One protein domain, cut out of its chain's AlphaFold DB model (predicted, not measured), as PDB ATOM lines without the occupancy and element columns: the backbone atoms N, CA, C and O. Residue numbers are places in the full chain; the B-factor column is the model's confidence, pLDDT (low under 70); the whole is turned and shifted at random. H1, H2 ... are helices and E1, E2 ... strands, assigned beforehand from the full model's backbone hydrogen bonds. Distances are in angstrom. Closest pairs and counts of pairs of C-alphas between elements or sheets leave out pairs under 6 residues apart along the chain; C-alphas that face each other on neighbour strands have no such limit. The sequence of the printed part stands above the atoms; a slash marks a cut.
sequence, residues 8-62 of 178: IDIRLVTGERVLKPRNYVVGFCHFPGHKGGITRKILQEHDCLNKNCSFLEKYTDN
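AT A GLANCE: This is residues 8 to 62 of the 178 residues of an uncharacterized protein of Ruminococcus flavefaciens (UniProt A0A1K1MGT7). Picture a small wall of three antiparallel strands, E4, E3 and E5, with one short helix, H1, standing up over one of its faces. A separate two-strand hairpin, E1 and E2, lies at one end of the longest axis, and the loop around residue 51 at the other. The printed part has 55 residues, with five named strands and one named helix in the order E1 E2 E3 E4 H1 E5; the sheets run E4 - E3 - E5 and E1 - E2, both antiparallel. The class is mixed, helices and strands, though 27 of the 55 residues, under half, are in named elements. The whole is compact, with a radius of gyration of the C-alphas of 10.3 A, and its outline is rounded, spanning 29 by 25 by 16 A.

HOW THE PARTS SIT: Begin at E1, residues 8 to 11, which forms a hairpin with E2, residues 17 to 21; N 8 and O 20 are 2.8 A apart, within hydrogen-bond range. Next comes E3, residues 25 to 29, apart from E2. E3 and E4, residues 36 to 39, are a hairpin of antiparallel neighbours at 142 degrees; look for N 26 and O 38, 2.8 A apart. Between the two sheets, the closest C-alphas of E1 and E4 are those of Arg 11 and Gly 36, 5.3 A apart. H1, residues 40 to 45, is on the sheet of E4, E3 and E5, residues 56 to 58, at a height of 8.5 A over the sheet. H1 lies over E4 and E3, only just, with 3 of its C-alphas falling on each, and it stands up from the sheet at 50 degrees. Its closest C-alphas to E3 are Arg 40 and Val 26, 6.3 A apart. In H1 every O i to N i+4 pair is within hydrogen-bond range. E5 is the antiparallel neighbour of E3 at 147 degrees, where N 28 and O 57 are 2.9 A apart. E4, H1 and E5 make a split strand-helix-strand unit, two strands running the same way with E3 between them in the sheet; its crossover is right-handed.

IN THESE COORDINATES: Find C-alpha 8 at (33.914, 50.402, -2.886), where E1 begins. E2 runs 13.1 A and E3 10.7 A from first to last C-alpha; E1 and E4 each run 9.8 A. H1 starts at C-alpha 40, (20.391, 42.668, 1.062), and spans 8.9 A. E5, 6.2 A long, ends at C-alpha 58, (19.258, 46.960, -9.297).

THE WHOLE: The C-alphas farthest apart are those of Leu 19 and Lys 51, 28.8 A. The printed part has no cut, and no link is long. In this model the mean pLDDT of the printed part is 93.5, and no printed residue is under 70.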
ATOM      1  N   ILE A   8      34.580  49.126  -2.642       89.12
ATOM      2  CA  ILE A   8      33.914  50.402  -2.886       89.12
ATOM      3  C   ILE A   8      33.734  51.169  -1.573       89.12
ATOM      4  O   ILE A   8      33.350  50.587  -0.555       89.12
ATOM      5  N   ASP A   9      33.990  52.477  -1.607       93.25
ATOM      6  CA  ASP A   9      33.559  53.430  -0.579       93.25
ATOM      7  C   ASP A   9      32.192  53.995  -0.983       93.25
ATOM      8  O   ASP A   9      32.061  54.667  -2.009       93.25
ATOM      9  N   ILE A  10      31.154  53.688  -0.204       92.81
ATOM     10  CA  ILE A  10      29.779  54.081  -0.518       92.81
ATOM     11  C   ILE A  10      29.000  54.497   0.730       92.81
ATOM     12  O   ILE A  10      29.106  53.893   1.798       92.81
ATOM     13  N   ARG A  11      28.151  55.519   0.576       95.00
ATOM     14  CA  ARG A  11      27.126  55.885   1.559       95.00
ATOM     15  C   ARG A  11      25.883  55.016   1.362       95.00
ATOM     16  O   ARG A  11      25.318  54.993   0.269       95.00
ATOM     17  N   LEU A  12      25.451  54.321   2.406       95.12
ATOM     18  CA  LEU A  12      24.229  53.521   2.429       95.12
ATOM     19  C   LEU A  12      22.991  54.401   2.640       95.12
ATOM     20  O   LEU A  12      23.086  55.537   3.108       95.12
ATOM     21  N   VAL A  13      21.812  53.845   2.356       93.31
ATOM     22  CA  VAL A  13      20.510  54.492   2.625       93.31
ATOM     23  C   VAL A  13      20.349  54.909   4.094       93.31
ATOM     24  O   VAL A  13      19.710  55.913   4.388       93.31
ATOM     25  N   THR A  14      20.978  54.189   5.024       90.69
ATOM     26  CA  THR A  14      20.994  54.515   6.462       90.69
ATOM     27  C   THR A  14      21.803  55.771   6.799       90.69
ATOM     28  O   THR A  14      21.775  56.236   7.932       90.69
ATOM     29  N   GLY A  15      22.546  56.323   5.837       90.31
ATOM     30  CA  GLY A  15      23.450  57.451   6.032       90.31
ATOM     31  C   GLY A  15      24.882  57.051   6.393       90.31
ATOM     32  O   GLY A  15      25.776  57.878   6.236       90.31
ATOM     33  N   GLU A  16      25.105  55.798   6.799       92.38
ATOM     34  CA  GLU A  16      26.424  55.235   7.105       92.38
ATOM     35  C   GLU A  16      27.307  55.165   5.851       92.38
ATOM     36  O   GLU A  16      26.827  54.831   4.766       92.38
ATOM     37  N   ARG A  17      28.603  55.451   5.992       94.06
ATOM     38  CA  ARG A  17      29.595  55.328   4.918       94.06
ATOM     39  C   ARG A  17      30.504  54.136   5.192       94.06
ATOM     40  O   ARG A  17      31.051  54.030   6.286       94.06
ATOM     41  N   VAL A  18      30.640  53.236   4.220       93.56
ATOM     42  CA  VAL A  18      31.322  51.947   4.393       93.56
ATOM     43  C   VAL A  18      32.308  51.675   3.260       93.56
ATOM     44  O   VAL A  18      32.005  51.957   2.103       93.56
ATOM     45  N   LEU A  19      33.448  51.057   3.592       94.62
ATOM     46  CA  LEU A  19      34.389  50.464   2.635       94.62
ATOM     47  C   LEU A  19      34.190  48.942   2.625       94.62
ATOM     48  O   LEU A  19      34.542  48.254   3.587       94.62
ATOM     49  N   LYS A  20      33.559  48.407   1.576       93.00
ATOM     50  CA  LYS A  20      33.193  46.982   1.474       93.00
ATOM     51  C   LYS A  20      33.387  46.457   0.050       93.00
ATOM     52  O   LYS A  20      33.404  47.259  -0.878       93.00
ATOM     53  N   PRO A  21      33.496  45.132  -0.145       90.75
ATOM     54  CA  PRO A  21      33.511  44.549  -1.481       90.75
ATOM     55  C   PRO A  21      32.273  44.963  -2.282       90.75
ATOM     56  O   PRO A  21      31.174  45.051  -1.729       90.75
ATOM     57  N   ARG A  22      32.417  45.174  -3.589       86.31
ATOM     58  CA  ARG A  22      31.340  45.662  -4.467       86.31
ATOM     59  C   ARG A  22      30.067  44.814  -4.428       86.31
ATOM     60  O   ARG A  22      28.964  45.347  -4.501       86.31
ATOM     61  N   ASN A  23      30.197  43.501  -4.239       89.00
ATOM     62  CA  ASN A  23      29.062  42.578  -4.135       89.00
ATOM     63  C   ASN A  23      28.233  42.735  -2.839       89.00
ATOM     64  O   ASN A  23      27.144  42.160  -2.740       89.00
ATOM     65  N   TYR A  24      28.711  43.515  -1.862       92.00
ATOM     66  CA  TYR A  24      28.005  43.815  -0.614       92.00
ATOM     67  C   TYR A  24      26.722  44.627  -0.847       92.00
ATOM     68  O   TYR A  24      25.710  44.418  -0.169       92.00
ATOM     69  N   VAL A  25      26.746  45.530  -1.831       94.50
ATOM     70  CA  VAL A  25      25.582  46.310  -2.263       94.50
ATOM     71  C   VAL A  25      24.922  45.645  -3.466       94.50
ATOM     72  O   VAL A  25      25.563  45.303  -4.455       94.50
ATOM     73  N   VAL A  26      23.613  45.446  -3.376       95.75
ATOM     74  CA  VAL A  26      22.801  44.779  -4.405       95.75
ATOM     75  C   VAL A  26      22.107  45.772  -5.337       95.75
ATOM     76  O   VAL A  26      21.488  45.375  -6.324       95.75
ATOM     77  N   GLY A  27      22.193  47.063  -5.031       95.62
ATOM     78  CA  GLY A  27      21.589  48.132  -5.809       95.62
ATOM     79  C   GLY A  27      21.816  49.501  -5.183       95.62
ATOM     80  O   GLY A  27      22.590  49.647  -4.230       95.62
ATOM     81  N   PHE A  28      21.086  50.487  -5.687       95.69
ATOM     82  CA  PHE A  28      21.139  51.873  -5.240       95.69
ATOM     83  C   PHE A  28      19.729  52.449  -5.082       95.69
ATOM     84  O   PHE A  28      18.829  52.134  -5.860       95.69
ATOM     85  N   CYS A  29      19.527  53.284  -4.063       96.81
ATOM     86  CA  CYS A  29      18.299  54.048  -3.870       96.81
ATOM     87  C   CYS A  29      18.469  55.460  -4.424       96.81
ATOM     88  O   CYS A  29      19.344  56.197  -3.969       96.81
ATOM     89  N   HIS A  30      17.570  55.873  -5.312       96.56
ATOM     90  CA  HIS A  30      17.517  57.234  -5.858       96.56
ATOM     91  C   HIS A  30      16.550  58.164  -5.123       96.56
ATOM     92  O   HIS A  30      16.357  59.305  -5.536       96.56
ATOM     93  N   PHE A  31      15.932  57.712  -4.028       95.06
ATOM     94  CA  PHE A  31      14.987  58.544  -3.289       95.06
ATOM     95  C   PHE A  31      15.700  59.765  -2.673       95.06
ATOM     96  O   PHE A  31      16.657  59.580  -1.912       95.06
ATOM     97  N   PRO A  32      15.238  61.006  -2.929       92.12
ATOM     98  CA  PRO A  32      15.962  62.216  -2.529       92.12
ATOM     99  C   PRO A  32      16.290  62.314  -1.032       92.12
ATOM    100  O   PRO A  32      17.358  62.804  -0.675       92.12
ATOM    101  N   GLY A  33      15.409  61.815  -0.157       89.75
ATOM    102  CA  GLY A  33      15.577  61.921   1.296       89.75
ATOM    103  C   GLY A  33      16.630  60.985   1.903       89.75
ATOM    104  O   GLY A  33      17.089  61.239   3.011       89.75
ATOM    105  N   HIS A  34      17.020  59.913   1.208       89.12
ATOM    106  CA  HIS A  34      17.956  58.914   1.746       89.12
ATOM    107  C   HIS A  34      18.696  58.137   0.648       89.12
ATOM    108  O   HIS A  34      18.847  56.917   0.710       89.12
ATOM    109  N   LYS A  35      19.134  58.840  -0.401       94.81
ATOM    110  CA  LYS A  35      19.873  58.227  -1.510       94.81
ATOM    111  C   LYS A  35      21.129  57.502  -1.018       94.81
ATOM    112  O   LYS A  35      21.848  58.019  -0.159       94.81
ATOM    113  N   GLY A  36      21.416  56.335  -1.582       95.88
ATOM    114  CA  GLY A  36      22.582  55.553  -1.178       95.88
ATOM    115  C   GLY A  36      22.538  54.090  -1.598       95.88
ATOM    116  O   GLY A  36      21.534  53.593  -2.108       95.88
ATOM    117  N   GLY A  37      23.645  53.392  -1.358       96.25
ATOM    118  CA  GLY A  37      23.779  51.964  -1.616       96.25
ATOM    119  C   GLY A  37      22.793  51.132  -0.795       96.25
ATOM    120  O   GLY A  37      22.544  51.405   0.383       96.25
ATOM    121  N   ILE A  38      22.245  50.094  -1.421       96.25
ATOM    122  CA  ILE A  38      21.301  49.163  -0.804       96.25
ATOM    123  C   ILE A  38      21.986  47.818  -0.610       96.25
ATOM    124  O   ILE A  38      22.462  47.203  -1.561       96.25
ATOM    125  N   THR A  39      21.987  47.324   0.624       95.38
ATOM    126  CA  THR A  39      22.404  45.955   0.957       95.38
ATOM    127  C   THR A  39      21.206  45.003   0.913       95.38
ATOM    128  O   THR A  39      20.052  45.435   0.907       95.38
ATOM    129  N   ARG A  40      21.459  43.687   0.955       94.88
ATOM    130  CA  ARG A  40      20.391  42.668   1.062       94.88
ATOM    131  C   ARG A  40      19.440  42.944   2.236       94.88
ATOM    132  O   ARG A  40      18.234  42.773   2.088       94.88
ATOM    133  N   LYS A  41      19.989  43.382   3.375       94.50
ATOM    134  CA  LYS A  41      19.236  43.690   4.598       94.50
ATOM    135  C   LYS A  41      18.327  44.904   4.402       94.50
ATOM    136  O   LYS A  41      17.123  44.781   4.589       94.50
ATOM    137  N   ILE A  42      18.879  46.017   3.912       94.94
ATOM    138  CA  ILE A  42      18.109  47.246   3.644       94.94
ATOM    139  C   ILE A  42      16.979  46.965   2.646       94.94
ATOM    140  O   ILE A  42      15.845  47.388   2.851       94.94
ATOM    141  N   LEU A  43      17.263  46.198   1.586       95.44
ATOM    142  CA  LEU A  43      16.269  45.830   0.576       95.44
ATOM    143  C   LEU A  43      15.065  45.078   1.176       95.44
ATOM    144  O   LEU A  43      13.932  45.288   0.738       95.44
ATOM    145  N   GLN A  44      15.314  44.197   2.152       93.81
ATOM    146  CA  GLN A  44      14.283  43.434   2.859       93.81
ATOM    147  C   GLN A  44      13.515  44.301   3.859       93.81
ATOM    148  O   GLN A  44      12.291  44.266   3.860       93.81
ATOM    149  N   GLU A  45      14.212  45.100   4.667       94.06
ATOM    150  CA  GLU A  45      13.603  45.979   5.677       94.06
ATOM    151  C   GLU A  45      12.688  47.032   5.045       94.06
ATOM    152  O   GLU A  45      11.600  47.308   5.545       94.06
ATOM    153  N   HIS A  46      13.091  47.583   3.898       92.75
ATOM    154  CA  HIS A  46      12.277  48.541   3.151       92.75
ATOM    155  C   HIS A  46      11.190  47.865   2.304       92.75
ATOM    156  O   HIS A  46      10.299  48.548   1.786       92.75
ATOM    157  N   ASP A  47      11.247  46.539   2.168       93.94
ATOM    158  CA  ASP A  47      10.353  45.727   1.348       93.94
ATOM    159  C   ASP A  47      10.281  46.201  -0.118       93.94
ATOM    160  O   ASP A  47       9.228  46.237  -0.759       93.94
ATOM    161  N   CYS A  48      11.425  46.618  -0.672       94.19
ATOM    162  CA  CYS A  48      11.466  47.296  -1.970       94.19
ATOM    163  C   CYS A  48      10.929  46.431  -3.119       94.19
ATOM    164  O   CYS A  48      10.396  46.967  -4.089       94.19
ATOM    165  N   LEU A  49      11.087  45.105  -3.032       93.00
ATOM    166  CA  LEU A  49      10.683  44.185  -4.097       93.00
ATOM    167  C   LEU A  49       9.178  43.946  -4.137       93.00
ATOM    168  O   LEU A  49       8.608  43.986  -5.223       93.00
ATOM    169  N   ASN A  50       8.530  43.731  -2.990       92.62
ATOM    170  CA  ASN A  50       7.081  43.524  -2.972       92.62
ATOM    171  C   ASN A  50       6.331  44.831  -3.256       92.62
ATOM    172  O   ASN A  50       5.297  44.806  -3.916       92.62
ATOM    173  N   LYS A  51       6.889  45.975  -2.841       94.62
ATOM    174  CA  LYS A  51       6.354  47.308  -3.164       94.62
ATOM    175  C   LYS A  51       6.606  47.748  -4.608       94.62
ATOM    176  O   LYS A  51       6.118  48.802  -4.997       94.62
ATOM    177  N   ASN A  52       7.393  46.991  -5.378       92.94
ATOM    178  CA  ASN A  52       7.861  47.382  -6.708       92.94
ATOM    179  C   ASN A  52       8.436  48.816  -6.729       92.94
ATOM    180  O   ASN A  52       8.021  49.662  -7.518       92.94
ATOM    181  N   CYS A  53       9.348  49.104  -5.794       95.31
ATOM    182  CA  CYS A  53       9.875  50.448  -5.558       95.31
ATOM    183  C   CYS A  53      10.524  51.040  -6.820       95.31
ATOM    184  O   CYS A  53      11.493  50.483  -7.336       95.31
ATOM    185  N   SER A  54      10.037  52.200  -7.272       95.81
ATOM    186  CA  SER A  54      10.540  52.904  -8.461       95.81
ATOM    187  C   SER A  54      11.918  53.544  -8.269       95.81
ATOM    188  O   SER A  54      12.618  53.783  -9.247       95.81
ATOM    189  N   PHE A  55      12.327  53.807  -7.025       96.12
ATOM    190  CA  PHE A  55      13.627  54.410  -6.701       96.12
ATOM    191  C   PHE A  55      14.764  53.390  -6.579       96.12
ATOM    192  O   PHE A  55      15.912  53.787  -6.381       96.12
ATOM    193  N   LEU A  56      14.457  52.091  -6.640       96.50
ATOM    194  CA  LEU A  56      15.445  51.022  -6.567       96.50
ATOM    195  C   LEU A  56      16.067  50.790  -7.947       96.50
ATOM    196  O   LEU A  56      15.439  50.202  -8.827       96.50
ATOM    197  N   GLU A  57      17.338  51.138  -8.091       96.06
ATOM    198  CA  GLU A  57      18.169  50.636  -9.178       96.06
ATOM    199  C   GLU A  57      18.832  49.325  -8.751       96.06
ATOM    200  O   GLU A  57      19.458  49.236  -7.694       96.06
ATOM    201  N   LYS A  58      18.680  48.280  -9.565       95.31
ATOM    202  CA  LYS A  58      19.258  46.960  -9.297       95.31
ATOM    203  C   LYS A  58      20.604  46.853  -9.996       95.31
ATOM    204  O   LYS A  58      20.669  47.022 -11.208       95.31
ATOM    205  N   TYR A  59      21.638  46.459  -9.265       94.06
ATOM    206  CA  TYR A  59      22.910  46.077  -9.874       94.06
ATOM    207  C   TYR A  59      22.776  44.663 -10.426       94.06
ATOM    208  O   TYR A  59      22.918  43.689  -9.691       94.06
ATOM    209  N   THR A  60      22.375  44.543 -11.690       88.75
ATOM    210  CA  THR A  60      21.980  43.271 -12.319       88.75
ATOM    211  C   THR A  60      23.096  42.233 -12.394       88.75
ATOM    212  O   THR A  60      22.805  41.048 -12.513       88.75
ATOM    213  N   ASP A  61      24.344  42.682 -12.321       87.81
ATOM    214  CA  ASP A  61      25.574  41.895 -12.240       87.81
ATOM    215  C   ASP A  61      25.832  41.312 -10.837       87.81
ATOM    216  O   ASP A  61      26.647  40.403 -10.676       87.81
ATOM    217  N   ASN A  62      25.119  41.774  -9.804       92.19
ATOM    218  CA  ASN A  62      25.241  41.215  -8.464       92.19
ATOM    219  C   ASN A  62      24.566  39.831  -8.367       92.19
ATOM    220  O   ASN A  62      23.357  39.689  -8.578       92.19
TER     221      ASN A  62